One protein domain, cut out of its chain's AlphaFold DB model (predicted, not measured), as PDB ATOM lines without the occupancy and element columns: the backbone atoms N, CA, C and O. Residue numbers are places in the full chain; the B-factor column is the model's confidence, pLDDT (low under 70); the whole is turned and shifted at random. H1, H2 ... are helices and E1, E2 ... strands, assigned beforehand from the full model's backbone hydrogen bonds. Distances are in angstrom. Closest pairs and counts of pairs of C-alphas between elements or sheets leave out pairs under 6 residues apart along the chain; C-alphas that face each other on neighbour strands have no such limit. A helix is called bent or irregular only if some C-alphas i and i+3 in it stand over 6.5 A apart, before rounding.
ATOM      1  N   GLU A   9      15.336 -48.560  31.055       95.94
ATOM      2  CA  GLU A   9      14.774 -49.082  29.807       95.94
ATOM      3  C   GLU A   9      14.135 -47.968  28.965       95.94
ATOM      4  O   GLU A   9      14.435 -47.837  27.781       95.94
ATOM      5  N   GLN A  10      13.317 -47.109  29.581       96.25
ATOM      6  CA  GLN A  10      12.686 -45.972  28.906       96.25
ATOM      7  C   GLN A  10      13.707 -44.940  28.419       96.25
ATOM      8  O   GLN A  10      13.553 -44.394  27.323       96.25
ATOM      9  N   ILE A  11      14.764 -44.686  29.196       94.94
ATOM     10  CA  ILE A  11      15.870 -43.803  28.803       94.94
ATOM     11  C   ILE A  11      16.569 -44.367  27.564       94.94
ATOM     12  O   ILE A  11      16.716 -43.652  26.571       94.94
ATOM     13  N   GLN A  12      16.942 -45.649  27.588       96.50
ATOM     14  CA  GLN A  12      17.627 -46.294  26.469       96.50
ATOM     15  C   GLN A  12      16.750 -46.331  25.211       96.50
ATOM     16  O   GLN A  12      17.211 -45.982  24.126       96.50
ATOM     17  N   ALA A  13      15.471 -46.689  25.348       97.56
ATOM     18  CA  ALA A  13      14.534 -46.713  24.230       97.56
ATOM     19  C   ALA A  13      14.330 -45.314  23.621       97.56
ATOM     20  O   ALA A  13      14.266 -45.168  22.401       97.56
ATOM     21  N   THR A  14      14.289 -44.268  24.455       96.88
ATOM     22  CA  THR A  14      14.194 -42.869  24.003       96.88
ATOM     23  C   THR A  14      15.444 -42.428  23.238       96.88
ATOM     24  O   THR A  14      15.329 -41.754  22.213       96.88
ATOM     25  N   GLN A  15      16.635 -42.807  23.707       95.62
ATOM     26  CA  GLN A  15      17.896 -42.518  23.019       95.62
ATOM     27  C   GLN A  15      17.955 -43.218  21.658       95.62
ATOM     28  O   GLN A  15      18.101 -42.542  20.642       95.62
ATOM     29  N   ASN A  16      17.704 -44.531  21.624       96.50
ATOM     30  CA  ASN A  16      17.689 -45.320  20.389       96.50
ATOM     31  C   ASN A  16      16.688 -44.759  19.368       96.50
ATOM     32  O   ASN A  16      17.006 -44.630  18.187       96.50
ATOM     33  N   PHE A  17      15.492 -44.366  19.824       97.56
ATOM     34  CA  PHE A  17      14.497 -43.706  18.981       97.56
ATOM     35  C   PHE A  17      15.050 -42.419  18.354       97.56
ATOM     36  O   PHE A  17      15.006 -42.246  17.138       97.56
ATOM     37  N   ARG A  18      15.615 -41.512  19.153       95.69
ATOM     38  CA  ARG A  18      16.141 -40.239  18.636       95.69
ATOM     39  C   ARG A  18      17.331 -40.432  17.699       95.69
ATOM     40  O   ARG A  18      17.447 -39.680  16.733       95.69
ATOM     41  N   ASP A  19      18.177 -41.423  17.950       93.75
ATOM     42  CA  ASP A  19      19.334 -41.725  17.108       93.75
ATOM     43  C   ASP A  19      18.913 -42.311  15.751       93.75
ATOM     44  O   ASP A  19      19.412 -41.873  14.709       93.75
ATOM     45  N   ALA A  20      17.922 -43.208  15.731       94.38
ATOM     46  CA  ALA A  20      17.363 -43.772  14.497       94.38
ATOM     47  C   ALA A  20      16.619 -42.725  13.642       94.38
ATOM     48  O   ALA A  20      16.659 -42.755  12.406       94.38
ATOM     49  N   PHE A  21      15.942 -41.767  14.282       94.38
ATOM     50  CA  PHE A  21      15.218 -40.680  13.603       94.38
ATOM     51  C   PHE A  21      16.091 -39.449  13.305       94.38
ATOM     52  O   PHE A  21      15.647 -38.504  12.641       94.38
ATOM     53  N   SER A  22      17.350 -39.458  13.743       90.56
ATOM     54  CA  SER A  22      18.338 -38.446  13.395       90.56
ATOM     55  C   SER A  22      18.961 -38.732  12.025       90.56
ATOM     56  O   SER A  22      19.350 -39.856  11.708       90.56
ATOM     57  N   HIS A  23      19.104 -37.681  11.218       83.62
ATOM     58  CA  HIS A  23      19.777 -37.725   9.914       83.62
ATOM     59  C   HIS A  23      21.000 -36.794   9.837       83.62
ATOM     60  O   HIS A  23      21.634 -36.678   8.790       83.62
ATOM     61  N   ILE A  24      21.332 -36.117  10.941       79.25
ATOM     62  CA  ILE A  24      22.421 -35.131  10.997       79.25
ATOM     63  C   ILE A  24      23.784 -35.761  11.324       79.25
ATOM     64  O   ILE A  24      24.818 -35.198  10.959       79.25
ATOM     65  N   ALA A  25      23.791 -36.918  11.994       71.56
ATOM     66  CA  ALA A  25      25.005 -37.644  12.360       71.56
ATOM     67  C   ALA A  25      25.458 -38.571  11.213       71.56
ATOM     68  O   ALA A  25      24.604 -39.080  10.488       71.56
ATOM     69  N   PRO A  26      26.772 -38.798  11.028       62.38
ATOM     70  CA  PRO A  26      27.275 -39.762  10.051       62.38
ATOM     71  C   PRO A  26      26.858 -41.215  10.378       62.38
ATOM     72  O   PRO A  26      26.943 -41.597  11.544       62.38
ATOM     73  N   PRO A  27      26.486 -42.042   9.377       68.25
ATOM     74  CA  PRO A  27      26.269 -41.659   7.983       68.25
ATOM     75  C   PRO A  27      25.010 -40.793   7.865       68.25
ATOM     76  O   PRO A  27      23.950 -41.154   8.374       68.25
ATOM     77  N   ARG A  28      25.117 -39.640   7.190       68.06
ATOM     78  CA  ARG A  28      23.963 -38.754   7.013       68.06
ATOM     79  C   ARG A  28      22.898 -39.468   6.203       68.06
ATOM     80  O   ARG A  28      23.139 -39.865   5.066       68.06
ATOM     81  N   ARG A  29      21.728 -39.627   6.811       77.12
ATOM     82  CA  ARG A  29      20.575 -40.308   6.217       77.12
ATOM     83  C   ARG A  29      19.714 -39.305   5.462       77.12
ATOM     84  O   ARG A  29      19.845 -38.099   5.659       77.12
ATOM     85  N   SER A  30      18.835 -39.778   4.598       85.56
ATOM     86  CA  SER A  30      17.817 -38.942   3.968       85.56
ATOM     87  C   SER A  30      16.624 -38.697   4.899       85.56
ATOM     88  O   SER A  30      16.397 -39.424   5.871       85.56
ATOM     89  N   ILE A  31      15.836 -37.664   4.595       90.31
ATOM     90  CA  ILE A  31      14.498 -37.491   5.173       90.31
ATOM     91  C   ILE A  31      13.500 -38.134   4.212       90.31
ATOM     92  O   ILE A  31      13.124 -37.528   3.216       90.31
ATOM     93  N   SER A  32      13.086 -39.363   4.495       92.44
ATOM     94  CA  SER A  32      12.081 -40.109   3.725       92.44
ATOM     95  C   SER A  32      10.675 -39.968   4.315       92.44
ATOM     96  O   SER A  32      10.529 -39.646   5.488       92.44
ATOM     97  N   ALA A  33       9.631 -40.259   3.543       94.38
ATOM     98  CA  ALA A  33       8.267 -40.411   4.059       94.38
ATOM     99  C   ALA A  33       8.054 -41.745   4.806       94.38
ATOM    100  O   ALA A  33       7.380 -41.793   5.837       94.38
ATOM    101  N   CYS A  34       8.672 -42.823   4.322       93.25
ATOM    102  CA  CYS A  34       8.629 -44.138   4.964       93.25
ATOM    103  C   CYS A  34       9.595 -44.240   6.151       93.25
ATOM    104  O   CYS A  34      10.617 -43.545   6.209       93.25
ATOM    105  N   LEU A  35       9.280 -45.139   7.082       94.19
ATOM    106  CA  LEU A  35      10.221 -45.568   8.111       94.19
ATOM    107  C   LEU A  35      11.247 -46.524   7.490       94.19
ATOM    108  O   LEU A  35      10.911 -47.330   6.628       94.19
ATOM    109  N   THR A  36      12.505 -46.411   7.905       93.75
ATOM    110  CA  THR A  36      13.507 -47.457   7.649       93.75
ATOM    111  C   THR A  36      13.319 -48.602   8.644       93.75
ATOM    112  O   THR A  36      12.743 -48.391   9.709       93.75
ATOM    113  N   SER A  37      13.868 -49.788   8.369       95.25
ATOM    114  CA  SER A  37      13.798 -50.918   9.314       95.25
ATOM    115  C   SER A  37      14.371 -50.569  10.696       95.25
ATOM    116  O   SER A  37      13.784 -50.914  11.715       95.25
ATOM    117  N   GLU A  38      15.460 -49.793  10.741       94.75
ATOM    118  CA  GLU A  38      16.035 -49.266  11.989       94.75
ATOM    119  C   GLU A  38      15.042 -48.360  12.745       94.75
ATOM    120  O   GLU A  38      14.909 -48.443  13.964       94.75
ATOM    121  N   GLN A  39      14.307 -47.505  12.026       96.44
ATOM    122  CA  GLN A  39      13.295 -46.627  12.622       96.44
ATOM    123  C   GLN A  39      12.073 -47.408  13.114       96.44
ATOM    124  O   GLN A  39      11.515 -47.058  14.154       96.44
ATOM    125  N   GLU A  40      11.661 -48.458  12.403       97.50
ATOM    126  CA  GLU A  40      10.572 -49.348  12.822       97.50
ATOM    127  C   GLU A  40      10.927 -50.117  14.098       97.50
ATOM    128  O   GLU A  40      10.119 -50.166  15.031       97.50
ATOM    129  N   GLU A  41      12.142 -50.660  14.181       97.94
ATOM    130  CA  GLU A  41      12.644 -51.362  15.364       97.94
ATOM    131  C   GLU A  41      12.752 -50.421  16.573       97.94
ATOM    132  O   GLU A  41      12.261 -50.733  17.665       97.94
ATOM    133  N   ALA A  42      13.323 -49.229  16.374       98.12
ATOM    134  CA  ALA A  42      13.466 -48.238  17.432       98.12
ATOM    135  C   ALA A  42      12.102 -47.723  17.928       98.12
ATOM    136  O   ALA A  42      11.884 -47.605  19.135       98.12
ATOM    137  N   LEU A  43      11.153 -47.467  17.020       98.44
ATOM    138  CA  LEU A  43       9.786 -47.074  17.372       98.44
ATOM    139  C   LEU A  43       9.034 -48.200  18.098       98.44
ATOM    140  O   LEU A  43       8.295 -47.926  19.042       98.44
ATOM    141  N   SER A  44       9.225 -49.456  17.693       98.25
ATOM    142  CA  SER A  44       8.612 -50.615  18.355       98.25
ATOM    143  C   SER A  44       9.153 -50.806  19.772       98.25
ATOM    144  O   SER A  44       8.377 -50.978  20.710       98.25
ATOM    145  N   SER A  45      10.470 -50.671  19.946       98.19
ATOM    146  CA  SER A  45      11.130 -50.717  21.256       98.19
ATOM    147  C   SER A  45      10.667 -49.574  22.164       98.19
ATOM    148  O   SER A  45      10.352 -49.792  23.333       98.19
ATOM    149  N   TYR A  46      10.544 -48.360  21.616       98.38
ATOM    150  CA  TYR A  46       9.969 -47.218  22.327       98.38
ATOM    151  C   TYR A  46       8.530 -47.505  22.769       98.38
ATOM    152  O   TYR A  46       8.183 -47.324  23.933       98.38
ATOM    153  N   ARG A  47       7.683 -48.014  21.871       98.25
ATOM    154  CA  ARG A  47       6.298 -48.365  22.210       98.25
ATOM    155  C   ARG A  47       6.228 -49.403  23.331       98.25
ATOM    156  O   ARG A  47       5.432 -49.219  24.248       98.25
ATOM    157  N   ALA A  48       7.081 -50.427  23.308       98.12
ATOM    158  CA  ALA A  48       7.145 -51.434  24.365       98.12
ATOM    159  C   ALA A  48       7.512 -50.822  25.732       98.12
ATOM    160  O   ALA A  48       6.765 -50.996  26.695       98.12
ATOM    161  N   ALA A  49       8.581 -50.020  25.796       97.69
ATOM    162  CA  ALA A  49       9.067 -49.409  27.040       97.69
ATOM    163  C   ALA A  49       8.067 -48.428  27.691       97.69
ATOM    164  O   ALA A  49       8.100 -48.190  28.902       97.69
ATOM    165  N   PHE A  50       7.169 -47.842  26.895       96.69
ATOM    166  CA  PHE A  50       6.144 -46.899  27.356       96.69
ATOM    167  C   PHE A  50       4.722 -47.487  27.361       96.69
ATOM    168  O   PHE A  50       3.766 -46.757  27.624       96.69
ATOM    169  N   ASN A  51       4.566 -48.791  27.093       96.94
ATOM    170  CA  ASN A  51       3.271 -49.474  26.978       96.94
ATOM    171  C   ASN A  51       2.294 -48.763  26.013       96.94
ATOM    172  O   ASN A  51       1.104 -48.590  26.287       96.94
ATOM    173  N   LEU A  52       2.820 -48.310  24.876       96.81
ATOM    174  CA  LEU A  52       2.066 -47.637  23.826       96.81
ATOM    175  C   LEU A  52       1.652 -48.642  22.752       96.81
ATOM    176  O   LEU A  52       2.385 -49.574  22.428       96.81
ATOM    177  N   LYS A  53       0.487 -48.411  22.149       96.06
ATOM    178  CA  LYS A  53       0.001 -49.203  21.016       96.06
ATOM    179  C   LYS A  53       0.079 -48.380  19.733       96.06
ATOM    180  O   LYS A  53      -0.269 -47.195  19.784       96.06
ATOM    181  N   ASN A 139      20.457 -36.341   1.409       78.88
ATOM    182  CA  ASN A 139      21.578 -35.550   1.911       78.88
ATOM    183  C   ASN A 139      22.853 -35.925   1.142       78.88
ATOM    184  O   ASN A 139      23.602 -36.804   1.549       78.88
ATOM    185  N   ASP A 140      23.071 -35.259   0.009       72.75
ATOM    186  CA  ASP A 140      24.203 -35.464  -0.909       72.75
ATOM    187  C   ASP A 140      25.493 -34.740  -0.474       72.75
ATOM    188  O   ASP A 140      26.577 -35.031  -0.978       72.75
ATOM    189  N   ASN A 141      25.398 -33.799   0.468       67.44
ATOM    190  CA  ASN A 141      26.521 -32.986   0.916       67.44
ATOM    191  C   ASN A 141      27.121 -33.505   2.240       67.44
ATOM    192  O   ASN A 141      26.445 -33.676   3.262       67.44
ATOM    193  N   ILE A 142      28.439 -33.730   2.213       64.50
ATOM    194  CA  ILE A 142      29.229 -34.266   3.331       64.50
ATOM    195  C   ILE A 142      29.305 -33.259   4.497       64.50
ATOM    196  O   ILE A 142      29.281 -33.651   5.661       64.50
ATOM    197  N   GLU A 143      29.314 -31.954   4.210       66.25
ATOM    198  CA  GLU A 143      29.459 -30.871   5.192       66.25
ATOM    199  C   GLU A 143      28.125 -30.344   5.733       66.25
ATOM    200  O   GLU A 143      28.013 -30.092   6.933       66.25
ATOM    201  N   LYS A 144      27.062 -30.249   4.911       68.38
ATOM    202  CA  LYS A 144      25.699 -29.834   5.351       68.38
ATOM    203  C   LYS A 144      24.563 -30.743   4.871       68.38
ATOM    204  O   LYS A 144      24.645 -31.296   3.786       68.38
ATOM    205  N   THR A 145      23.500 -30.878   5.662       79.62
ATOM    206  CA  THR A 145      22.272 -31.558   5.220       79.62
ATOM    207  C   THR A 145      21.471 -30.638   4.301       79.62
ATOM    208  O   THR A 145      21.470 -29.424   4.495       79.62
ATOM    209  N   ASN A 146      20.779 -31.181   3.302       82.62
ATOM    210  CA  ASN A 146      19.909 -30.401   2.426       82.62
ATOM    211  C   ASN A 146      18.728 -29.815   3.208       82.62
ATOM    212  O   ASN A 146      18.460 -28.628   3.059       82.62
ATOM    213  N   ALA A 147      18.136 -30.584   4.121       87.50
ATOM    214  CA  ALA A 147      17.122 -30.125   5.069       87.50
ATOM    215  C   ALA A 147      17.388 -30.697   6.472       87.50
ATOM    216  O   ALA A 147      18.062 -31.717   6.591       87.50
ATOM    217  N   ASP A 148      16.848 -30.049   7.511       91.00
ATOM    218  CA  ASP A 148      16.823 -30.569   8.885       91.00
ATOM    219  C   ASP A 148      15.405 -30.500   9.446       91.00
ATOM    220  O   ASP A 148      14.930 -29.424   9.803       91.00
ATOM    221  N   ALA A 149      14.742 -31.653   9.517       93.88
ATOM    222  CA  ALA A 149      13.508 -31.870  10.261       93.88
ATOM    223  C   ALA A 149      13.473 -33.311  10.798       93.88
ATOM    224  O   ALA A 149      13.555 -34.277  10.037       93.88
ATOM    225  N   ARG A 150      13.404 -33.464  12.121       93.81
ATOM    226  CA  ARG A 150      13.542 -34.741  12.836       93.81
ATOM    227  C   ARG A 150      12.361 -34.954  13.758       93.81
ATOM    228  O   ARG A 150      11.964 -34.032  14.463       93.81
ATOM    229  N   ILE A 151      11.855 -36.179  13.819       97.69
ATOM    230  CA  ILE A 151      10.948 -36.579  14.894       97.69
ATOM    231  C   ILE A 151      11.810 -36.861  16.128       97.69
ATOM    232  O   ILE A 151      12.743 -37.654  16.061       97.69
ATOM    233  N   VAL A 152      11.526 -36.182  17.238       97.62
ATOM    234  CA  VAL A 152      12.370 -36.216  18.449       97.62
ATOM    235  C   VAL A 152      11.673 -36.804  19.675       97.62
ATOM    236  O   VAL A 152      12.300 -36.965  20.722       97.62
ATOM    237  N   GLY A 153      10.391 -37.140  19.554       97.69
ATOM    238  CA  GLY A 153       9.617 -37.781  20.609       97.69
ATOM    239  C   GLY A 153       8.133 -37.458  20.507       97.69
ATOM    240  O   GLY A 153       7.629 -37.142  19.425       97.69
ATOM    241  N   PHE A 154       7.459 -37.519  21.652       98.06
ATOM    242  CA  PHE A 154       6.028 -37.275  21.782       98.06
ATOM    243  C   PHE A 154       5.747 -36.266  22.900       98.06
ATOM    244  O   PHE A 154       6.448 -36.256  23.909       98.06
ATOM    245  N   ASP A 155       4.745 -35.406  22.712       97.50
ATOM    246  CA  ASP A 155       4.305 -34.447  23.731       97.50
ATOM    247  C   ASP A 155       3.487 -35.150  24.835       97.50
ATOM    248  O   ASP A 155       3.147 -36.332  24.721       97.50
ATOM    249  N   VAL A 156       3.110 -34.431  25.897       95.88
ATOM    250  CA  VAL A 156       2.337 -35.022  27.015       95.88
ATOM    251  C   VAL A 156       0.927 -35.494  26.623       95.88
ATOM    252  O   VAL A 156       0.232 -36.117  27.423       95.88
ATOM    253  N   LYS A 157       0.469 -35.177  25.406       95.81
ATOM    254  CA  LYS A 157      -0.799 -35.625  24.815       95.81
ATOM    255  C   LYS A 157      -0.593 -36.714  23.753       95.81
ATOM    256  O   LYS A 157      -1.560 -37.103  23.101       95.81
ATOM    257  N   GLY A 158       0.629 -37.217  23.573       95.88
ATOM    258  CA  GLY A 158       0.957 -38.252  22.593       95.88
ATOM    259  C   GLY A 158       1.027 -37.748  21.147       95.88
ATOM    260  O   GLY A 158       0.899 -38.544  20.213       95.88
ATOM    261  N   ARG A 159       1.189 -36.440  20.928       97.56
ATOM    262  CA  ARG A 159       1.444 -35.853  19.603       97.56
ATOM    263  C   ARG A 159       2.894 -36.060  19.215       97.56
ATOM    264  O   ARG A 159       3.772 -35.930  20.059       97.56
ATOM    265  N   VAL A 160       3.155 -36.304  17.938       98.38
ATOM    266  CA  VAL A 160       4.529 -36.364  17.426       98.38
ATOM    267  C   VAL A 160       5.175 -34.984  17.546       98.38
ATOM    268  O   VAL A 160       4.579 -33.977  17.157       98.38
ATOM    269  N   VAL A 161       6.395 -34.939  18.077       98.62
ATOM    270  CA  VAL A 161       7.185 -33.713  18.203       98.62
ATOM    271  C   VAL A 161       8.266 -33.708  17.135       98.62
ATOM    272  O   VAL A 161       9.138 -34.580  17.107       98.62
ATOM    273  N   VAL A 162       8.202 -32.712  16.257       98.44
ATOM    274  CA  VAL A 162       9.169 -32.469  15.189       98.44
ATOM    275  C   VAL A 162      10.075 -31.315  15.598       98.44
ATOM    276  O   VAL A 162       9.596 -30.278  16.048       98.44
ATOM    277  N   TYR A 163      11.379 -31.475  15.414       97.50
ATOM    278  CA  TYR A 163      12.371 -30.419  15.562       97.50
ATOM    279  C   TYR A 163      13.069 -30.181  14.221       97.50
ATOM    280  O   TYR A 163      13.626 -31.113  13.640       97.50
ATOM    281  N   SER A 164      13.064 -28.944  13.739       94.81
ATOM    282  CA  SER A 164      13.788 -28.502  12.547       94.81
ATOM    283  C   SER A 164      14.719 -27.345  12.869       94.81
ATOM    284  O   SER A 164      14.454 -26.559  13.780       94.81
ATOM    285  N   SER A 165      15.795 -27.208  12.097       92.00
ATOM    286  CA  SER A 165      16.764 -26.131  12.292       92.00
ATOM    287  C   SER A 165      17.283 -25.587  10.974       92.00
ATOM    288  O   SER A 165      17.890 -26.301  10.175       92.00
ATOM    289  N   PHE A 166      17.123 -24.280  10.767       88.56
ATOM    290  CA  PHE A 166      17.739 -23.611   9.626       88.56
ATOM    291  C   PHE A 166      19.266 -23.709   9.698       88.56
ATOM    292  O   PHE A 166      19.904 -23.878   8.666       88.56
ATOM    293  N   ALA A 167      19.869 -23.709  10.891       85.00
ATOM    294  CA  ALA A 167      21.324 -23.772  11.052       85.00
ATOM    295  C   ALA A 167      21.979 -24.965  10.321       85.00
ATOM    296  O   ALA A 167      23.097 -24.830   9.810       85.00
ATOM    297  N   ASN A 168      21.249 -26.081  10.210       81.94
ATOM    298  CA  ASN A 168      21.711 -27.333   9.613       81.94
ATOM    299  C   ASN A 168      21.241 -27.536   8.159       81.94
ATOM    300  O   ASN A 168      21.791 -28.380   7.456       81.94
ATOM    301  N   ALA A 169      20.271 -26.757   7.666       82.75
ATOM    302  CA  ALA A 169      19.693 -26.925   6.330       82.75
ATOM    303  C   ALA A 169      20.440 -26.122   5.247       82.75
ATOM    304  O   ALA A 169      20.642 -24.913   5.386       82.75
ATOM    305  N   GLY A 170      20.810 -26.774   4.144       78.81
ATOM    306  CA  GLY A 170      21.532 -26.190   3.011       78.81
ATOM    307  C   GLY A 170      20.646 -25.707   1.856       78.81
ATOM    308  O   GLY A 170      20.910 -24.634   1.315       78.81
ATOM    309  N   LYS A 171      19.600 -26.465   1.492       78.06
ATOM    310  CA  LYS A 171      18.655 -26.151   0.403       78.06
ATOM    311  C   LYS A 171      17.283 -25.818   0.993       78.06
ATOM    312  O   LYS A 171      16.817 -26.472   1.919       78.06
ATOM    313  N   ARG A 172      16.678 -24.728   0.521       78.19
ATOM    314  CA  ARG A 172      15.485 -24.120   1.142       78.19
ATOM    315  C   ARG A 172      14.567 -23.485   0.104       78.19
ATOM    316  O   ARG A 172      14.020 -22.409   0.317       78.19
ATOM    317  N   THR A 173      14.449 -24.100  -1.067       86.31
ATOM    318  CA  THR A 173      13.498 -23.626  -2.078       86.31
ATOM    319  C   THR A 173      12.056 -23.905  -1.627       86.31
ATOM    320  O   THR A 173      11.835 -24.762  -0.768       86.31
ATOM    321  N   PRO A 174      11.046 -23.236  -2.212       87.69
ATOM    322  CA  PRO A 174       9.645 -23.544  -1.924       87.69
ATOM    323  C   PRO A 174       9.296 -25.031  -2.136       87.69
ATOM    324  O   PRO A 174       8.571 -25.616  -1.331       87.69
ATOM    325  N   ARG A 175       9.883 -25.681  -3.155       89.31
ATOM    326  CA  ARG A 175       9.711 -27.123  -3.383       89.31
ATOM    327  C   ARG A 175      10.355 -27.963  -2.282       89.31
ATOM    328  O   ARG A 175       9.730 -28.911  -1.820       89.31
ATOM    329  N   ASP A 176      11.556 -27.604  -1.828       88.81
ATOM    330  CA  ASP A 176      12.219 -28.318  -0.726       88.81
ATOM    331  C   ASP A 176      11.371 -28.273   0.550       88.81
ATOM    332  O   ASP A 176      11.267 -29.277   1.253       88.81
ATOM    333  N   VAL A 177      10.711 -27.141   0.831       89.38
ATOM    334  CA  VAL A 177       9.770 -27.020   1.957       89.38
ATOM    335  C   VAL A 177       8.595 -27.965   1.795       89.38
ATOM    336  O   VAL A 177       8.259 -28.659   2.751       89.38
ATOM    337  N   GLN A 178       7.975 -28.008   0.612       91.94
ATOM    338  CA  GLN A 178       6.836 -28.894   0.357       91.94
ATOM    339  C   GLN A 178       7.219 -30.359   0.551       91.94
ATOM    340  O   GLN A 178       6.556 -31.055   1.315       91.94
ATOM    341  N   VAL A 179       8.312 -30.794  -0.084       92.69
ATOM    342  CA  VAL A 179       8.801 -32.177  -0.006       92.69
ATOM    343  C   VAL A 179       9.172 -32.527   1.430       92.69
ATOM    344  O   VAL A 179       8.654 -33.497   1.968       92.69
ATOM    345  N   THR A 180       9.985 -31.700   2.098       93.06
ATOM    346  CA  THR A 180      10.391 -31.951   3.492       93.06
ATOM    347  C   THR A 180       9.174 -32.016   4.413       93.06
ATOM    348  O   THR A 180       9.074 -32.918   5.240       93.06
ATOM    349  N   THR A 181       8.226 -31.085   4.268       94.38
ATOM    350  CA  THR A 181       7.025 -31.033   5.112       94.38
ATOM    351  C   THR A 181       6.139 -32.248   4.880       94.38
ATOM    352  O   THR A 181       5.764 -32.910   5.845       94.38
ATOM    353  N   ALA A 182       5.842 -32.585   3.624       95.56
ATOM    354  CA  ALA A 182       5.034 -33.750   3.290       95.56
ATOM    355  C   ALA A 182       5.698 -35.053   3.764       95.56
ATOM    356  O   ALA A 182       5.040 -35.836   4.445       95.56
ATOM    357  N   SER A 183       7.000 -35.247   3.517       95.19
ATOM    358  CA  SER A 183       7.748 -36.418   4.000       95.19
ATOM    359  C   SER A 183       7.689 -36.550   5.521       95.19
ATOM    360  O   SER A 183       7.433 -37.632   6.046       95.19
ATOM    361  N   VAL A 184       7.885 -35.453   6.259       96.19
ATOM    362  CA  VAL A 184       7.843 -35.479   7.726       96.19
ATOM    363  C   VAL A 184       6.435 -35.760   8.243       96.19
ATOM    364  O   VAL A 184       6.298 -36.500   9.215       96.19
ATOM    365  N   LEU A 185       5.386 -35.221   7.615       96.56
ATOM    366  CA  LEU A 185       3.999 -35.494   8.011       96.56
ATOM    367  C   LEU A 185       3.584 -36.939   7.701       96.56
ATOM    368  O   LEU A 185       2.960 -37.576   8.549       96.56
ATOM    369  N   GLU A 186       3.984 -37.478   6.550       96.19
ATOM    370  CA  GLU A 186       3.805 -38.892   6.194       96.19
ATOM    371  C   GLU A 186       4.523 -39.822   7.176       96.19
ATOM    372  O   GLU A 186       3.948 -40.816   7.634       96.19
ATOM    373  N   LYS A 187       5.757 -39.483   7.564       96.44
ATOM    374  CA  LYS A 187       6.494 -40.240   8.581       96.44
ATOM    375  C   LYS A 187       5.841 -40.114   9.955       96.44
ATOM    376  O   LYS A 187       5.674 -41.109  10.656       96.44
ATOM    377  N   SER A 188       5.411 -38.910  10.327       97.00
ATOM    378  CA  SER A 188       4.748 -38.645  11.610       97.00
ATOM    379  C   SER A 188       3.445 -39.430  11.746       97.00
ATOM    380  O   SER A 188       3.160 -39.940  12.827       97.00
ATOM    381  N   ALA A 189       2.683 -39.590  10.658       95.50
ATOM    382  CA  ALA A 189       1.465 -40.399  10.650       95.50
ATOM    383  C   ALA A 189       1.737 -41.865  11.043       95.50
ATOM    384  O   ALA A 189       0.972 -42.445  11.810       95.50
ATOM    385  N   ARG A 190       2.868 -42.433  10.604       95.19
ATOM    386  CA  ARG A 190       3.308 -43.801  10.951       95.19
ATOM    387  C   ARG A 190       3.767 -43.930  12.412       95.19
ATOM    388  O   ARG A 190       3.697 -45.005  13.012       95.19
ATOM    389  N   CYS A 191       4.193 -42.822  13.015       97.19
ATOM    390  CA  CYS A 191       4.582 -42.758  14.424       97.19
ATOM    391  C   CYS A 191       3.396 -42.609  15.389       97.19
ATOM    392  O   CYS A 191       3.600 -42.713  16.597       97.19
ATOM    393  N   LEU A 192       2.172 -42.378  14.900       96.00
ATOM    394  CA  LEU A 192       1.012 -42.181  15.769       96.00
ATOM    395  C   LEU A 192       0.737 -43.410  16.644       96.00
ATOM    396  O   LEU A 192       0.860 -44.562  16.222       96.00
ATOM    397  N   ASN A 193       0.333 -43.134  17.881       96.31
ATOM    398  CA  ASN A 193      -0.087 -44.136  18.852       96.31
ATOM    399  C   ASN A 193      -1.598 -44.022  19.101       96.31
ATOM    400  O   ASN A 193      -2.206 -42.972  18.852       96.31
ATOM    401  N   ALA A 194      -2.210 -45.094  19.600       95.06
ATOM    402  CA  ALA A 194      -3.609 -45.094  20.017       95.06
ATOM    403  C   ALA A 194      -3.893 -43.950  21.013       95.06
ATOM    404  O   ALA A 194      -3.079 -43.657  21.887       95.06
ATOM    405  N   GLY A 195      -5.030 -43.266  20.852       92.31
ATOM    406  CA  GLY A 195      -5.409 -42.098  21.655       92.31
ATOM    407  C   GLY A 195      -4.737 -40.779  21.250       92.31
ATOM    408  O   GLY A 195      -5.169 -39.720  21.704       92.31
ATOM    409  N   SER A 196      -3.727 -40.803  20.367       94.56
ATOM    410  CA  SER A 196      -3.081 -39.580  19.881       94.56
ATOM    411  C   SER A 196      -4.066 -38.685  19.111       94.56
ATOM    412  O   SER A 196      -4.768 -39.195  18.223       94.56
ATOM    413  N   PRO A 197      -4.054 -37.354  19.354       93.44
ATOM    414  CA  PRO A 197      -4.792 -36.351  18.579       93.44
ATOM    415  C   PRO A 197      -4.515 -36.355  17.071       93.44
ATOM    416  O   PRO A 197      -5.296 -35.785  16.312       93.44
ATOM    417  N   GLY A 198      -3.413 -36.969  16.625       92.88
ATOM    418  CA  GLY A 198      -3.066 -37.071  15.205       92.88
ATOM    419  C   GLY A 198      -2.386 -35.844  14.606       92.88
ATOM    420  O   GLY A 198      -2.018 -35.864  13.433       92.88
ATOM    421  N   ASN A 199      -2.230 -34.777  15.387       94.44
ATOM    422  CA  ASN A 199      -1.511 -33.573  14.996       94.44
ATOM    423  C   ASN A 199      -0.107 -33.530  15.616       94.44
ATOM    424  O   ASN A 199       0.206 -34.293  16.530       94.44
ATOM    425  N   VAL A 200       0.752 -32.666  15.078       97.44
ATOM    426  CA  VAL A 200       2.170 -32.551  15.425       97.44
ATOM    427  C   VAL A 200       2.459 -31.238  16.144       97.44
ATOM    428  O   VAL A 200       1.843 -30.203  15.867       97.44
ATOM    429  N   MET A 201       3.435 -31.281  17.047       98.19
ATOM    430  CA  MET A 201       4.086 -30.102  17.617       98.19
ATOM    431  C   MET A 201       5.382 -29.877  16.848       98.19
ATOM    432  O   MET A 201       6.228 -30.768  16.815       98.19
ATOM    433  N   TRP A 202       5.552 -28.716  16.224       98.19
ATOM    434  CA  TRP A 202       6.725 -28.453  15.394       98.19
ATOM    435  C   TRP A 202       7.566 -27.334  15.997       98.19
ATOM    436  O   TRP A 202       7.138 -26.188  16.033       98.19
ATOM    437  N   ILE A 203       8.777 -27.653  16.448       98.00
ATOM    438  CA  ILE A 203       9.784 -26.687  16.880       98.00
ATOM    439  C   ILE A 203      10.653 -26.348  15.680       98.00
ATOM    440  O   ILE A 203      11.359 -27.205  15.159       98.00
ATOM    441  N   ASN A 204      10.603 -25.099  15.238       95.38
ATOM    442  CA  ASN A 204      11.391 -24.599  14.131       95.38
ATOM    443  C   ASN A 204      12.412 -23.579  14.638       95.38
ATOM    444  O   ASN A 204      12.060 -22.460  15.016       95.38
ATOM    445  N   HIS A 205      13.680 -23.981  14.668       94.88
ATOM    446  CA  HIS A 205      14.784 -23.152  15.119       94.88
ATOM    447  C   HIS A 205      15.360 -22.331  13.964       94.88
ATOM    448  O   HIS A 205      15.974 -22.859  13.035       94.88
ATOM    449  N   PHE A 206      15.188 -21.011  14.027       92.38
ATOM    450  CA  PHE A 206      15.601 -20.101  12.957       92.38
ATOM    451  C   PHE A 206      17.098 -19.802  12.980       92.38
ATOM    452  O   PHE A 206      17.635 -19.333  11.979       92.38
ATOM    453  N   GLY A 207      17.794 -20.092  14.083       85.69
ATOM    454  CA  GLY A 207      19.248 -19.972  14.152       85.69
ATOM    455  C   GLY A 207      19.745 -18.566  13.836       85.69
ATOM    456  O   GLY A 207      20.777 -18.438  13.192       85.69
ATOM    457  N   SER A 208      19.035 -17.509  14.252       81.19
ATOM    458  CA  SER A 208      19.381 -16.107  13.928       81.19
ATOM    459  C   SER A 208      20.807 -15.686  14.308       81.19
ATOM    460  O   SER A 208      21.305 -14.682  13.806       81.19
ATOM    461  N   ARG A 209      21.463 -16.444  15.192       81.06
ATOM    462  CA  ARG A 209      22.852 -16.249  15.631       81.06
ATOM    463  C   ARG A 209      23.859 -17.153  14.924       81.06
ATOM    464  O   ARG A 209      25.056 -16.909  15.003       81.06
ATOM    465  N   HIS A 210      23.381 -18.151  14.196       82.75
ATOM    466  CA  HIS A 210      24.208 -19.054  13.423       82.75
ATOM    467  C   HIS A 210      24.459 -18.473  12.024       82.75
ATOM    468  O   HIS A 210      23.559 -17.931  11.382       82.75
ATOM    469  N   LYS A 211      25.673 -18.644  11.486       81.25
ATOM    470  CA  LYS A 211      26.054 -18.125  10.151       81.25
ATOM    471  C   LYS A 211      25.184 -18.655   9.001       81.25
ATOM    472  O   LYS A 211      25.096 -18.031   7.948       81.25
ATOM    473  N   ASN A 212      24.562 -19.816   9.205       82.19
ATOM    474  CA  ASN A 212      23.610 -20.423   8.274       82.19
ATOM    475  C   ASN A 212      22.164 -20.336   8.787       82.19
ATOM    476  O   ASN A 212      21.347 -21.153   8.388       82.19
ATOM    477  N   GLY A 213      21.835 -19.431   9.704       85.44
ATOM    478  CA  GLY A 213      20.456 -19.218  10.138       85.44
ATOM    479  C   GLY A 213      19.521 -18.800   9.005       85.44
ATOM    480  O   GLY A 213      19.927 -18.622   7.852       85.44
ATOM    481  N   PHE A 214      18.251 -18.621   9.347       87.69
ATOM    482  CA  PHE A 214      17.311 -17.895   8.509       87.69
ATOM    483  C   PHE A 214      17.824 -16.466   8.301       87.69
ATOM    484  O   PHE A 214      18.243 -15.799   9.249       87.69
ATOM    485  N   GLY A 215      17.770 -15.969   7.073       85.75
ATOM    486  CA  GLY A 215      18.174 -14.607   6.751       85.75
ATOM    487  C   GLY A 215      17.506 -14.081   5.490       85.75
ATOM    488  O   GLY A 215      16.485 -14.590   5.040       85.75
ATOM    489  N   PHE A 216      18.102 -13.053   4.885       83.94
ATOM    490  CA  PHE A 216      17.543 -12.401   3.697       83.94
ATOM    491  C   PHE A 216      17.307 -13.353   2.517       83.94
ATOM    492  O   PHE A 216      16.324 -13.181   1.805       83.94
ATOM    493  N   ARG A 217      18.148 -14.386   2.343       80.50
ATOM    494  CA  ARG A 217      17.957 -15.403   1.289       80.50
ATOM    495  C   ARG A 217      16.653 -16.196   1.451       80.50
ATOM    496  O   ARG A 217      16.139 -16.725   0.475       80.50
ATOM    497  N   ASP A 218      16.167 -16.296   2.687       80.81
ATOM    498  CA  ASP A 218      14.998 -17.085   3.077       80.81
ATOM    499  C   ASP A 218      13.741 -16.207   3.203       80.81
ATOM    500  O   ASP A 218      12.635 -16.719   3.370       80.81
ATOM    501  N   CYS A 219      13.886 -14.878   3.098       81.38
ATOM    502  CA  CYS A 219      12.797 -13.907   3.188       81.38
ATOM    503  C   CYS A 219      11.970 -13.850   1.888       81.38
ATOM    504  O   CYS A 219      11.765 -12.792   1.294       81.38
ATOM    505  N   ASN A 220      11.504 -15.010   1.434       82.81
ATOM    506  CA  ASN A 220      10.669 -15.179   0.258       82.81
ATOM    507  C   ASN A 220       9.257 -15.608   0.698       82.81
ATOM    508  O   ASN A 220       9.111 -16.714   1.214       82.81
ATOM    509  N   PRO A 221       8.199 -14.809   0.467       83.25
ATOM    510  CA  PRO A 221       6.828 -15.204   0.798       83.25
ATOM    511  C   PRO A 221       6.413 -16.556   0.207       83.25
ATOM    512  O   PRO A 221       5.694 -17.306   0.865       83.25
ATOM    513  N   ALA A 222       6.915 -16.918  -0.981       84.44
ATOM    514  CA  ALA A 222       6.627 -18.209  -1.605       84.44
ATOM    515  C   ALA A 222       7.103 -19.396  -0.750       84.44
ATOM    516  O   ALA A 222       6.418 -20.410  -0.692       84.44
ATOM    517  N   PHE A 223       8.224 -19.259  -0.030       82.62
ATOM    518  CA  PHE A 223       8.716 -20.283   0.899       82.62
ATOM    519  C   PHE A 223       7.682 -20.582   1.992       82.62
ATOM    520  O   PHE A 223       7.345 -21.739   2.242       82.62
ATOM    521  N   CYS A 224       7.139 -19.535   2.619       82.25
ATOM    522  CA  CYS A 224       6.128 -19.697   3.659       82.25
ATOM    523  C   CYS A 224       4.805 -20.212   3.093       82.25
ATOM    524  O   CYS A 224       4.223 -21.129   3.671       82.25
ATOM    525  N   PHE A 225       4.340 -19.660   1.968       86.69
ATOM    526  CA  PHE A 225       3.092 -20.101   1.345       86.69
ATOM    527  C   PHE A 225       3.148 -21.564   0.908       86.69
ATOM    528  O   PHE A 225       2.167 -22.270   1.097       86.69
ATOM    529  N   SER A 226       4.296 -22.055   0.439       87.00
ATOM    530  CA  SER A 226       4.494 -23.470   0.118       87.00
ATOM    531  C   SER A 226       4.318 -24.402   1.319       87.00
ATOM    532  O   SER A 226       3.719 -25.464   1.176       87.00
ATOM    533  N   GLY A 227       4.791 -24.019   2.510       85.69
ATOM    534  CA  GLY A 227       4.534 -24.791   3.732       85.69
ATOM    535  C   GLY A 227       3.070 -24.716   4.174       85.69
ATOM    536  O   GLY A 227       2.470 -25.729   4.527       85.69
ATOM    537  N   ILE A 228       2.478 -23.517   4.115       86.19
ATOM    538  CA  ILE A 228       1.068 -23.279   4.461       86.19
ATOM    539  C   ILE A 228       0.135 -24.095   3.558       86.19
ATOM    540  O   ILE A 228      -0.831 -24.668   4.052       86.19
ATOM    541  N   ASP A 229       0.432 -24.170   2.262       89.38
ATOM    542  CA  ASP A 229      -0.333 -24.919   1.265       89.38
ATOM    543  C   ASP A 229      -0.451 -26.406   1.634       89.38
ATOM    544  O   ASP A 229      -1.562 -26.931   1.715       89.38
ATOM    545  N   ILE A 230       0.665 -27.050   2.005       93.00
ATOM    546  CA  ILE A 230       0.673 -28.451   2.457       93.00
ATOM    547  C   ILE A 230      -0.266 -28.653   3.655       93.00
ATOM    548  O   ILE A 230      -1.119 -29.542   3.627       93.00
ATOM    549  N   PHE A 231      -0.160 -27.819   4.694       91.25
ATOM    550  CA  PHE A 231      -1.016 -27.936   5.880       91.25
ATOM    551  C   PHE A 231      -2.487 -27.599   5.607       91.25
ATOM    552  O   PHE A 231      -3.371 -28.237   6.168       91.25
ATOM    553  N   ASN A 232      -2.774 -26.608   4.766       88.38
ATOM    554  CA  ASN A 232      -4.140 -26.138   4.561       88.38
ATOM    555  C   ASN A 232      -4.928 -27.000   3.576       88.38
ATOM    556  O   ASN A 232      -6.134 -27.159   3.763       88.38
ATOM    557  N   ASN A 233      -4.274 -27.520   2.535       89.94
ATOM    558  CA  ASN A 233      -4.954 -28.193   1.433       89.94
ATOM    559  C   ASN A 233      -4.852 -29.716   1.500       89.94
ATOM    560  O   ASN A 233      -5.796 -30.380   1.077       89.94
ATOM    561  N   HIS A 234      -3.770 -30.264   2.068       93.94
ATOM    562  CA  HIS A 234      -3.485 -31.706   2.016       93.94
ATOM    563  C   HIS A 234      -3.311 -32.372   3.382       93.94
ATOM    564  O   HIS A 234      -3.525 -33.574   3.523       93.94
ATOM    565  N   TYR A 235      -2.950 -31.615   4.416       95.06
ATOM    566  CA  TYR A 235      -2.818 -32.123   5.782       95.06
ATOM    567  C   TYR A 235      -3.567 -31.227   6.777       95.06
ATOM    568  O   TYR A 235      -2.952 -30.705   7.717       95.06
ATOM    569  N   PRO A 236      -4.892 -31.044   6.593       93.69
ATOM    570  CA  PRO A 236      -5.680 -30.197   7.475       93.69
ATOM    571  C   PRO A 236      -5.595 -30.666   8.922       93.69
ATOM    572  O   PRO A 236      -5.457 -31.857   9.198       93.69
ATOM    573  N   GLU A 237      -5.661 -29.712   9.850       93.44
ATOM    574  CA  GLU A 237      -5.615 -29.957  11.298       93.44
ATOM    575  C   GLU A 237      -4.442 -30.842  11.778       93.44
ATOM    576  O   GLU A 237      -4.480 -31.374  12.884       93.44
ATOM    577  N   CYS A 238      -3.360 -30.963  10.993       94.00
ATOM    578  CA  CYS A 238      -2.166 -31.723  11.380       94.00
ATOM    579  C   CYS A 238      -1.154 -30.935  12.188       94.00
ATOM    580  O   CYS A 238      -0.293 -31.545  12.805       94.00
ATOM    581  N   LEU A 239      -1.224 -29.609  12.200       95.50
ATOM    582  CA  LEU A 239      -0.363 -28.778  13.032       95.50
ATOM    583  C   LEU A 239      -1.127 -28.358  14.286       95.50
ATOM    584  O   LEU A 239      -2.176 -27.716  14.178       95.50
ATOM    585  N   GLN A 240      -0.595 -28.708  15.458       95.56
ATOM    586  CA  GLN A 240      -1.098 -28.225  16.742       95.56
ATOM    587  C   GLN A 240      -0.501 -26.855  17.071       95.56
ATOM    588  O   GLN A 240      -1.246 -25.903  17.268       95.56
ATOM    589  N   VAL A 241       0.829 -26.761  17.129       95.88
ATOM    590  CA  VAL A 241       1.575 -25.517  17.366       95.88
ATOM    591  C   VAL A 241       2.867 -25.545  16.546       95.88
ATOM    592  O   VAL A 241       3.557 -26.564  16.499       95.88
ATOM    593  N   MET A 242       3.195 -24.409  15.932       95.94
ATOM    594  CA  MET A 242       4.500 -24.081  15.360       95.94
ATOM    595  C   MET A 242       5.269 -23.206  16.352       95.94
ATOM    596  O   MET A 242       4.947 -22.033  16.538       95.94
ATOM    597  N   ILE A 243       6.281 -23.772  16.998       97.44
ATOM    598  CA  ILE A 243       7.156 -23.084  17.945       97.44
ATOM    599  C   ILE A 243       8.336 -22.504  17.177       97.44
ATOM    600  O   ILE A 243       9.218 -23.227  16.730       97.44
ATOM    601  N   ILE A 244       8.349 -21.190  17.019       95.94
ATOM    602  CA  ILE A 244       9.344 -20.441  16.261       95.94
ATOM    603  C   ILE A 244      10.407 -19.944  17.238       95.94
ATOM    604  O   ILE A 244      10.155 -19.031  18.029       95.94
ATOM    605  N   VAL A 245      11.590 -20.557  17.191       96.38
ATOM    606  CA  VAL A 245      12.698 -20.247  18.101       96.38
ATOM    607  C   VAL A 245      13.687 -19.304  17.429       96.38
ATOM    608  O   VAL A 245      14.179 -19.592  16.337       96.38
ATOM    609  N   ASP A 246      13.998 -18.197  18.103       94.25
ATOM    610  CA  ASP A 246      14.984 -17.196  17.683       94.25
ATOM    611  C   ASP A 246      14.810 -16.681  16.234       94.25
ATOM    612  O   ASP A 246      15.795 -16.630  15.485       94.25
ATOM    613  N   PRO A 247      13.597 -16.267  15.804       93.25
ATOM    614  CA  PRO A 247      13.429 -15.666  14.487       93.25
ATOM    615  C   PRO A 247      14.220 -14.345  14.399       93.25
ATOM    616  O   PRO A 247      14.145 -13.519  15.314       93.25
ATOM    617  N   PRO A 248      14.976 -14.103  13.314       90.88
ATOM    618  CA  PRO A 248      15.696 -12.844  13.127       90.88
ATOM    619  C   PRO A 248      14.722 -11.692  12.849       90.88
ATOM    620  O   PRO A 248      13.609 -11.915  12.383       90.88
ATOM    621  N   SER A 249      15.149 -10.439  13.031       89.81
ATOM    622  CA  SER A 249      14.281  -9.264  12.834       89.81
ATOM    623  C   SER A 249      13.586  -9.230  11.464       89.81
ATOM    624  O   SER A 249      12.421  -8.853  11.375       89.81
ATOM    625  N   ILE A 250      14.265  -9.694  10.408       88.19
ATOM    626  CA  ILE A 250      13.708  -9.769   9.047       88.19
ATOM    627  C   ILE A 250      12.489 -10.703   8.939       88.19
ATOM    628  O   ILE A 250      11.599 -10.459   8.128       88.19
ATOM    629  N   PHE A 251      12.399 -11.732   9.788       90.44
ATOM    630  CA  PHE A 251      11.242 -12.625   9.830       90.44
ATOM    631  C   PHE A 251       9.960 -11.873  10.201       90.44
ATOM    632  O   PHE A 251       8.906 -12.165   9.649       90.44
ATOM    633  N   TYR A 252      10.024 -10.889  11.102       90.44
ATOM    634  CA  TYR A 252       8.826 -10.160  11.522       90.44
ATOM    635  C   TYR A 252       8.232  -9.316  10.390       90.44
ATOM    636  O   TYR A 252       7.011  -9.207  10.300       90.44
ATOM    637  N   SER A 253       9.064  -8.800   9.480       87.81
ATOM    638  CA  SER A 253       8.592  -8.145   8.255       87.81
ATOM    639  C   SER A 253       7.858  -9.131   7.343       87.81
ATOM    640  O   SER A 253       6.766  -8.835   6.865       87.81
ATOM    641  N   LEU A 254       8.418 -10.328   7.148       86.81
ATOM    642  CA  LEU A 254       7.777 -11.400   6.382       86.81
ATOM    643  C   LEU A 254       6.449 -11.838   7.025       86.81
ATOM    644  O   LEU A 254       5.431 -11.977   6.346       86.81
ATOM    645  N   TRP A 255       6.437 -12.001   8.348       89.31
ATOM    646  CA  TRP A 255       5.255 -12.379   9.114       89.31
ATOM    647  C   TRP A 255       4.151 -11.323   9.038       89.31
ATOM    648  O   TRP A 255       2.987 -11.685   8.905       89.31
ATOM    649  N   ALA A 256       4.492 -10.032   9.051       89.69
ATOM    650  CA  ALA A 256       3.520  -8.951   8.892       89.69
ATOM    651  C   ALA A 256       2.796  -8.992   7.533       89.69
ATOM    652  O   ALA A 256       1.627  -8.622   7.459       89.69
ATOM    653  N   VAL A 257       3.460  -9.485   6.480       87.81
ATOM    654  CA  VAL A 257       2.860  -9.672   5.147       87.81
ATOM    655  C   VAL A 257       1.980 -10.924   5.094       87.81
ATOM    656  O   VAL A 257       0.907 -10.900   4.501       87.81
ATOM    657  N   ILE A 258       2.415 -12.023   5.715       86.88
ATOM    658  CA  ILE A 258       1.724 -13.320   5.627       86.88
ATOM    659  C   ILE A 258       0.533 -13.404   6.583       86.88
ATOM    660  O   ILE A 258      -0.525 -13.906   6.207       86.88
ATOM    661  N   LYS A 259       0.692 -12.928   7.823       88.69
ATOM    662  CA  LYS A 259      -0.288 -13.092   8.903       88.69
ATOM    663  C   LYS A 259      -1.710 -12.657   8.507       88.69
ATOM    664  O   LYS A 259      -2.619 -13.431   8.794       88.69
ATOM    665  N   PRO A 260      -1.945 -11.515   7.826       89.75
ATOM    666  CA  PRO A 260      -3.294 -11.090   7.439       89.75
ATOM    667  C   PRO A 260      -4.006 -12.031   6.456       89.75
ATOM    668  O   PRO A 260      -5.230 -12.031   6.396       89.75
ATOM    669  N   VAL A 261      -3.253 -12.826   5.687       85.38
ATOM    670  CA  VAL A 261      -3.789 -13.777   4.695       85.38
ATOM    671  C   VAL A 261      -4.141 -15.122   5.345       85.38
ATOM    672  O   VAL A 261      -4.910 -15.908   4.794       85.38
ATOM    673  N   LEU A 262      -3.594 -15.405   6.529       83.00
ATOM    674  CA  LEU A 262      -3.826 -16.656   7.239       83.00
ATOM    675  C   LEU A 262      -5.188 -16.662   7.949       83.00
ATOM    676  O   LEU A 262      -5.524 -15.682   8.623       83.00
ATOM    677  N   PRO A 263      -5.930 -17.788   7.921       85.06
ATOM    678  CA  PRO A 263      -7.084 -17.982   8.796       85.06
ATOM    679  C   PRO A 263      -6.715 -17.742  10.267       85.06
ATOM    680  O   PRO A 263      -5.621 -18.115  10.695       85.06
ATOM    681  N   LEU A 264      -7.628 -17.175  11.065       85.62
ATOM    682  CA  LEU A 264      -7.367 -16.838  12.477       85.62
ATOM    683  C   LEU A 264      -6.866 -18.045  13.287       85.62
ATOM    684  O   LEU A 264      -5.828 -17.954  13.940       85.62
ATOM    685  N   LYS A 265      -7.516 -19.207  13.124       83.31
ATOM    686  CA  LYS A 265      -7.095 -20.482  13.737       83.31
ATOM    687  C   LYS A 265      -5.650 -20.866  13.384       83.31
ATOM    688  O   LYS A 265      -5.000 -21.553  14.157       83.31
ATOM    689  N   THR A 266      -5.132 -20.450  12.226       84.25
ATOM    690  CA  THR A 266      -3.742 -20.703  11.810       84.25
ATOM    691  C   THR A 266      -2.775 -19.696  12.429       84.25
ATOM    692  O   THR A 266      -1.656 -20.065  12.779       84.25
ATOM    693  N   GLN A 267      -3.194 -18.440  12.615       87.38
ATOM    694  CA  GLN A 267      -2.374 -17.419  13.277       87.38
ATOM    695  C   GLN A 267      -2.105 -17.771  14.748       87.38
ATOM    696  O   GLN A 267      -0.992 -17.574  15.232       87.38
ATOM    697  N   GLU A 268      -3.103 -18.328  15.436       90.44
ATOM    698  CA  GLU A 268      -3.028 -18.732  16.849       90.44
ATOM    699  C   GLU A 268      -2.111 -19.940  17.095       90.44
ATOM    700  O   GLU A 268      -1.676 -20.169  18.222       90.44
ATOM    701  N   LYS A 269      -1.763 -20.698  16.046       91.88
ATOM    702  CA  LYS A 269      -0.858 -21.854  16.143       91.88
ATOM    703  C   LYS A 269       0.617 -21.452  16.231       91.88
ATOM    704  O   LYS A 269       1.449 -22.322  16.465       91.88
ATOM    705  N   ALA A 270       0.976 -20.182  16.035       92.88
ATOM    706  CA  ALA A 270       2.362 -19.725  16.125       92.88
ATOM    707  C   ALA A 270       2.738 -19.333  17.567       92.88
ATOM    708  O   ALA A 270       2.166 -18.402  18.132       92.88
ATOM    709  N   MET A 271       3.748 -19.994  18.140       95.25
ATOM    710  CA  MET A 271       4.335 -19.646  19.437       95.25
ATOM    711  C   MET A 271       5.778 -19.174  19.256       95.25
ATOM    712  O   MET A 271       6.604 -19.902  18.720       95.25
ATOM    713  N   PHE A 272       6.105 -17.974  19.730       95.00
ATOM    714  CA  PHE A 272       7.446 -17.398  19.609       95.00
ATOM    715  C   PHE A 272       8.273 -17.629  20.872       95.00
ATOM    716  O   PHE A 272       7.811 -17.355  21.979       95.00
ATOM    717  N   VAL A 273       9.506 -18.104  20.699       95.38
ATOM    718  CA  VAL A 273      10.428 -18.446  21.786       95.38
ATOM    719  C   VAL A 273      11.775 -17.765  21.564       95.38
ATOM    720  O   VAL A 273      12.334 -17.810  20.469       95.38
ATOM    721  N   ASN A 274      12.315 -17.157  22.621       92.56
ATOM    722  CA  ASN A 274      13.678 -16.636  22.655       92.56
ATOM    723  C   ASN A 274      14.546 -17.593  23.471       92.56
ATOM    724  O   ASN A 274      14.296 -17.775  24.662       92.56
ATOM    725  N   SER A 275      15.568 -18.187  22.855       92.12
ATOM    726  CA  SER A 275      16.432 -19.202  23.476       92.12
ATOM    727  C   SER A 275      17.109 -18.730  24.769       92.12
ATOM    728  O   SER A 275      17.413 -19.547  25.634       92.12
ATOM    729  N   ARG A 276      17.291 -17.412  24.947       90.00
ATOM    730  CA  ARG A 276      17.907 -16.819  26.146       90.00
ATOM    731  C   ARG A 276      16.993 -16.805  27.371       90.00
ATOM    732  O   ARG A 276      17.488 -16.681  28.485       90.00
ATOM    733  N   GLU A 277      15.679 -16.933  27.198       91.88
ATOM    734  CA  GLU A 277      14.704 -16.938  28.299       91.88
ATOM    735  C   GLU A 277      14.586 -18.337  28.938       91.88
ATOM    736  O   GLU A 277      13.500 -18.910  29.013       91.88
ATOM    737  N   VAL A 278      15.713 -18.916  29.375       87.56
ATOM    738  CA  VAL A 278      15.835 -20.342  29.742       87.56
ATOM    739  C   VAL A 278      14.801 -20.790  30.781       87.56
ATOM    740  O   VAL A 278      14.123 -21.788  30.557       87.56
ATOM    741  N   GLU A 279      14.629 -20.059  31.885       89.88
ATOM    742  CA  GLU A 279      13.684 -20.432  32.955       89.88
ATOM    743  C   GLU A 279      12.220 -20.403  32.492       89.88
ATOM    744  O   GLU A 279      11.445 -21.320  32.770       89.88
ATOM    745  N   LYS A 280      11.843 -19.370  31.730       93.12
ATOM    746  CA  LYS A 280      10.501 -19.235  31.150       93.12
ATOM    747  C   LYS A 280      10.233 -20.350  30.144       93.12
ATOM    748  O   LYS A 280       9.178 -20.980  30.195       93.12
ATOM    749  N   ASN A 281      11.195 -20.620  29.262       94.00
ATOM    750  CA  ASN A 281      11.087 -21.692  28.282       94.00
ATOM    751  C   ASN A 281      10.994 -23.052  28.968       94.00
ATOM    752  O   ASN A 281      10.183 -23.868  28.549       94.00
ATOM    753  N   ARG A 282      11.759 -23.276  30.044       94.75
ATOM    754  CA  ARG A 282      11.705 -24.507  30.838       94.75
ATOM    755  C   ARG A 282      10.309 -24.776  31.371       94.75
ATOM    756  O   ARG A 282       9.803 -25.868  31.153       94.75
ATOM    757  N   LYS A 283       9.667 -23.785  31.991       95.00
ATOM    758  CA  LYS A 283       8.297 -23.939  32.494       95.00
ATOM    759  C   LYS A 283       7.320 -24.316  31.373       95.00
ATOM    760  O   LYS A 283       6.616 -25.312  31.487       95.00
ATOM    761  N   THR A 284       7.313 -23.549  30.283       95.69
ATOM    762  CA  THR A 284       6.412 -23.794  29.144       95.69
ATOM    763  C   THR A 284       6.673 -25.152  28.490       95.69
ATOM    764  O   THR A 284       5.739 -25.857  28.122       95.69
ATOM    765  N   PHE A 285       7.941 -25.532  28.321       97.31
ATOM    766  CA  PHE A 285       8.300 -26.788  27.673       97.31
ATOM    767  C   PHE A 285       7.930 -27.967  28.572       97.31
ATOM    768  O   PHE A 285       7.334 -28.911  28.063       97.31
ATOM    769  N   ASP A 286       8.167 -27.890  29.887       96.06
ATOM    770  CA  ASP A 286       7.795 -28.957  30.826       96.06
ATOM    771  C   ASP A 286       6.282 -29.234  30.788       96.06
ATOM    772  O   ASP A 286       5.869 -30.393  30.821       96.06
ATOM    773  N   GLU A 287       5.457 -28.190  30.652       95.88
ATOM    774  CA  GLU A 287       3.999 -28.312  30.504       95.88
ATOM    775  C   GLU A 287       3.584 -28.968  29.173       95.88
ATOM    776  O   GLU A 287       2.634 -29.751  29.139       95.88
ATOM    777  N   LEU A 288       4.284 -28.668  28.074       96.69
ATOM    778  CA  LEU A 288       3.956 -29.180  26.738       96.69
ATOM    779  C   LEU A 288       4.513 -30.585  26.479       96.69
ATOM    780  O   LEU A 288       3.844 -31.424  25.880       96.69
ATOM    781  N   PHE A 289       5.745 -30.839  26.901       97.06
ATOM    782  CA  PHE A 289       6.556 -31.978  26.471       97.06
ATOM    783  C   PHE A 289       6.937 -32.917  27.614       97.06
ATOM    784  O   PHE A 289       7.423 -34.017  27.362       97.06
ATOM    785  N   GLY A 290       6.722 -32.507  28.864       95.25
ATOM    786  CA  GLY A 290       7.268 -33.201  30.022       95.25
ATOM    787  C   GLY A 290       8.767 -32.940  30.174       95.25
ATOM    788  O   GLY A 290       9.447 -32.479  29.255       95.25
ATOM    789  N   ALA A 291       9.297 -33.218  31.361       93.25
ATOM    790  CA  ALA A 291      10.636 -32.768  31.732       93.25
ATOM    791  C   ALA A 291      11.768 -33.358  30.881       93.25
ATOM    792  O   ALA A 291      12.717 -32.647  30.560       93.25
ATOM    793  N   GLU A 292      11.665 -34.631  30.495       94.38
ATOM    794  CA  GLU A 292      12.719 -35.306  29.732       94.38
ATOM    795  C   GLU A 292      12.875 -34.707  28.326       94.38
ATOM    796  O   GLU A 292      13.965 -34.269  27.951       94.38
ATOM    797  N   LEU A 293      11.780 -34.605  27.566       96.44
ATOM    798  CA  LEU A 293      11.833 -34.033  26.222       96.44
ATOM    799  C   LEU A 293      12.116 -32.525  26.271       96.44
ATOM    800  O   LEU A 293      12.787 -32.001  25.383       96.44
ATOM    801  N   SER A 294      11.681 -31.832  27.323       96.88
ATOM    802  CA  SER A 294      12.009 -30.418  27.545       96.88
ATOM    803  C   SER A 294      13.498 -30.191  27.732       96.88
ATOM    804  O   SER A 294      14.068 -29.317  27.083       96.88
ATOM    805  N   GLU A 295      14.152 -30.998  28.570       95.12
ATOM    806  CA  GLU A 295      15.599 -30.939  28.758       95.12
ATOM    807  C   GLU A 295      16.336 -31.182  27.434       95.12
ATOM    808  O   GLU A 295      17.212 -30.397  27.055       95.12
ATOM    809  N   TYR A 296      15.926 -32.209  26.678       95.56
ATOM    810  CA  TYR A 296      16.477 -32.492  25.353       95.56
ATOM    811  C   TYR A 296      16.314 -31.308  24.385       95.56
ATOM    812  O   TYR A 296      17.286 -30.891  23.744       95.56
ATOM    813  N   LEU A 297      15.102 -30.753  24.273       96.50
ATOM    814  CA  LEU A 297      14.785 -29.662  23.351       96.50
ATOM    815  C   LEU A 297      15.544 -28.381  23.706       96.50
ATOM    816  O   LEU A 297      16.113 -27.757  22.817       96.50
ATOM    817  N   LEU A 298      15.607 -28.001  24.984       94.81
ATOM    818  CA  LEU A 298      16.327 -26.800  25.425       94.81
ATOM    819  C   LEU A 298      17.833 -26.922  25.186       94.81
ATOM    820  O   LEU A 298      18.468 -25.975  24.709       94.81
ATOM    821  N   LYS A 299      18.405 -28.105  25.449       93.12
ATOM    822  CA  LYS A 299      19.804 -28.395  25.120       93.12
ATOM    823  C   LYS A 299      20.044 -28.277  23.615       93.12
ATOM    824  O   LYS A 299      21.015 -27.649  23.204       93.12
ATOM    825  N   ARG A 300      19.153 -28.837  22.790       91.62
ATOM    826  CA  ARG A 300      19.257 -28.766  21.326       91.62
ATOM    827  C   ARG A 300      19.137 -27.335  20.796       91.62
ATOM    828  O   ARG A 300      19.968 -26.942  19.990       91.62
ATOM    829  N   ILE A 301      18.160 -26.568  21.280       92.31
ATOM    830  CA  ILE A 301      17.978 -25.148  20.944       92.31
ATOM    831  C   ILE A 301      19.256 -24.366  21.249       92.31
ATOM    832  O   ILE A 301      19.719 -23.591  20.423       92.31
ATOM    833  N   THR A 302      19.861 -24.602  22.414       88.38
ATOM    834  CA  THR A 302      21.103 -23.921  22.805       88.38
ATOM    835  C   THR A 302      22.260 -24.265  21.864       88.38
ATOM    836  O   THR A 302      22.986 -23.368  21.450       88.38
ATOM    837  N   LEU A 303      22.407 -25.544  21.491       86.69
ATOM    838  CA  LEU A 303      23.444 -26.004  20.556       86.69
ATOM    839  C   LEU A 303      23.267 -25.438  19.140       86.69
ATOM    840  O   LEU A 303      24.250 -25.125  18.483       86.69
ATOM    841  N   ASP A 304      22.031 -25.305  18.664       85.19
ATOM    842  CA  ASP A 304      21.751 -24.764  17.329       85.19
ATOM    843  C   ASP A 304      21.768 -23.219  17.294       85.19
ATOM    844  O   ASP A 304      21.736 -22.615  16.215       85.19
ATOM    845  N   ALA A 305      21.763 -22.568  18.462       80.62
ATOM    846  CA  ALA A 305      21.886 -21.119  18.607       80.62
ATOM    847  C   ALA A 305      23.344 -20.635  18.666       80.62
ATOM    848  O   ALA A 305      23.581 -19.451  18.402       80.62
ATOM    849  N   SER A 306      24.293 -21.512  19.022       68.00
ATOM    850  CA  SER A 306      25.744 -21.259  18.986       68.00
ATOM    851  C   SER A 306      26.332 -21.440  17.591       68.00
ATOM    852  O   SER A 306      27.180 -20.607  17.205       68.00
TER     853      SER A 306
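This is residues 9 to 53 and 139 to 306 of the 306 residues of the protein "CRAL-TRIO domain-containing protein" of Chlamydomonas eustigma (UniProt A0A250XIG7). A strongly twisted five-strand sheet forms the core, with H3 over one face and H7b, the second arm of a bent helix, over the other. The hairpin of H1 and H2 packs at the E1 edge through H1, H4 packs beside H3, and H5 lies at the far end from H1. The printed part has 213 residues with seven named helices and five strands, in the order H1 H2 E1 E2 H3 E3 H4 E4 H5 H6 E5 H7, class mixed. The sheet, E1 E2 E3 E4 E5, is mixed, with E1 antiparallel to E2 and the other neighbours parallel. The whole is compact, with a radius of gyration of the C-alphas of 16.4 A and spans of 46 by 38 by 36 A.

Find C-alpha 9 at (14.774, -49.082, 29.807); from there H1 runs to residue 20. H2 is residues 37 to 49, 18.4 A long. Past the cut, look for E1 at residues 149 to 154 and E2 at 160 to 165. H3, residues 174 to 190, is 24.8 A long; E3 is residues 200 to 205, H4 221 to 234 and E4 239 to 245. H5, residues 249 to 261, is only just irregular: C-alphas 257 and 260 are 6.7 A apart. H6 is residues 264 to 267 and E5 270 to 273. H7, residues 278 to 305, was assigned as one helix by its hydrogen bonds but is bent, with C-alphas 288 and 291 9.1 A apart; its arms are H7a, 278 to 288, and H7b, 291 to 305, ending at C-alpha 305 (21.886, -21.119, 18.607).

Start at the hairpin of E1 and E2, where N 150 and O 163 are 2.8 A apart, within hydrogen-bond range. So are N 162 and O 201 of E2 and E3, 2.8 A, N 204 and O 243 of E3 and E4, 2.8 A, and N 271 and O 242 of E4 and E5, 2.9 A. Three strand-helix-strand units, parallel neighbour strands with helices between, have right-handed crossovers: E2 H3 E3, E3 H4 E4, and E4 H5 H6 E5. H3 and H7b lie on opposite faces, in three layers, helices on both faces of a sheet. H3 is over E2 at a height over the sheet of 7.2 A; its closest C-alphas to E2 are Ser 188 and Val 160, 6.3 A. H7b is over E2 and E3 at 9.4 A, along the strands at 2 degrees to E2 on the local plane; the closest C-alphas of H7b and E3 are those of Ile 301 and His 205, 6.9 A. H7a touches H7b, closest C-alphas Phe 285 and Ser 294, 5.2 A. H1 touches H2, closest C-alphas Phe 17 and Ala 42, 4.9 A, at a shallow tilt of 21 degrees, opposite ways. H4 touches H3, closest C-alphas Phe 223 and Pro 174, 4.4 A; with residues 221 to 224 alone it only just touches H5, with 3 pairs of C-alphas within 8 A, the closest Pro 221 and Leu 254, 6.8 A. H6 only grazes the sheet with residues 266 to 267. Each O i to N i+4 pair is within hydrogen-bond range in H1, H2, H7a and H7b, against 12 of 13 in H3, 9 of 10 in H4 and 6 of 9 in H5; H6 is too short for such a pair.

The two C-alphas farthest apart, Glu 9 and Val 257, are 48.0 A apart. Residues 54 to 138 are not printed, and C-alphas 53 and 139 are 31.9 A apart across the cut. The links H1 to H2 and E3 to H4 are long. Confidence is under 70 at residues 26 to 28, 141 to 144 and 306.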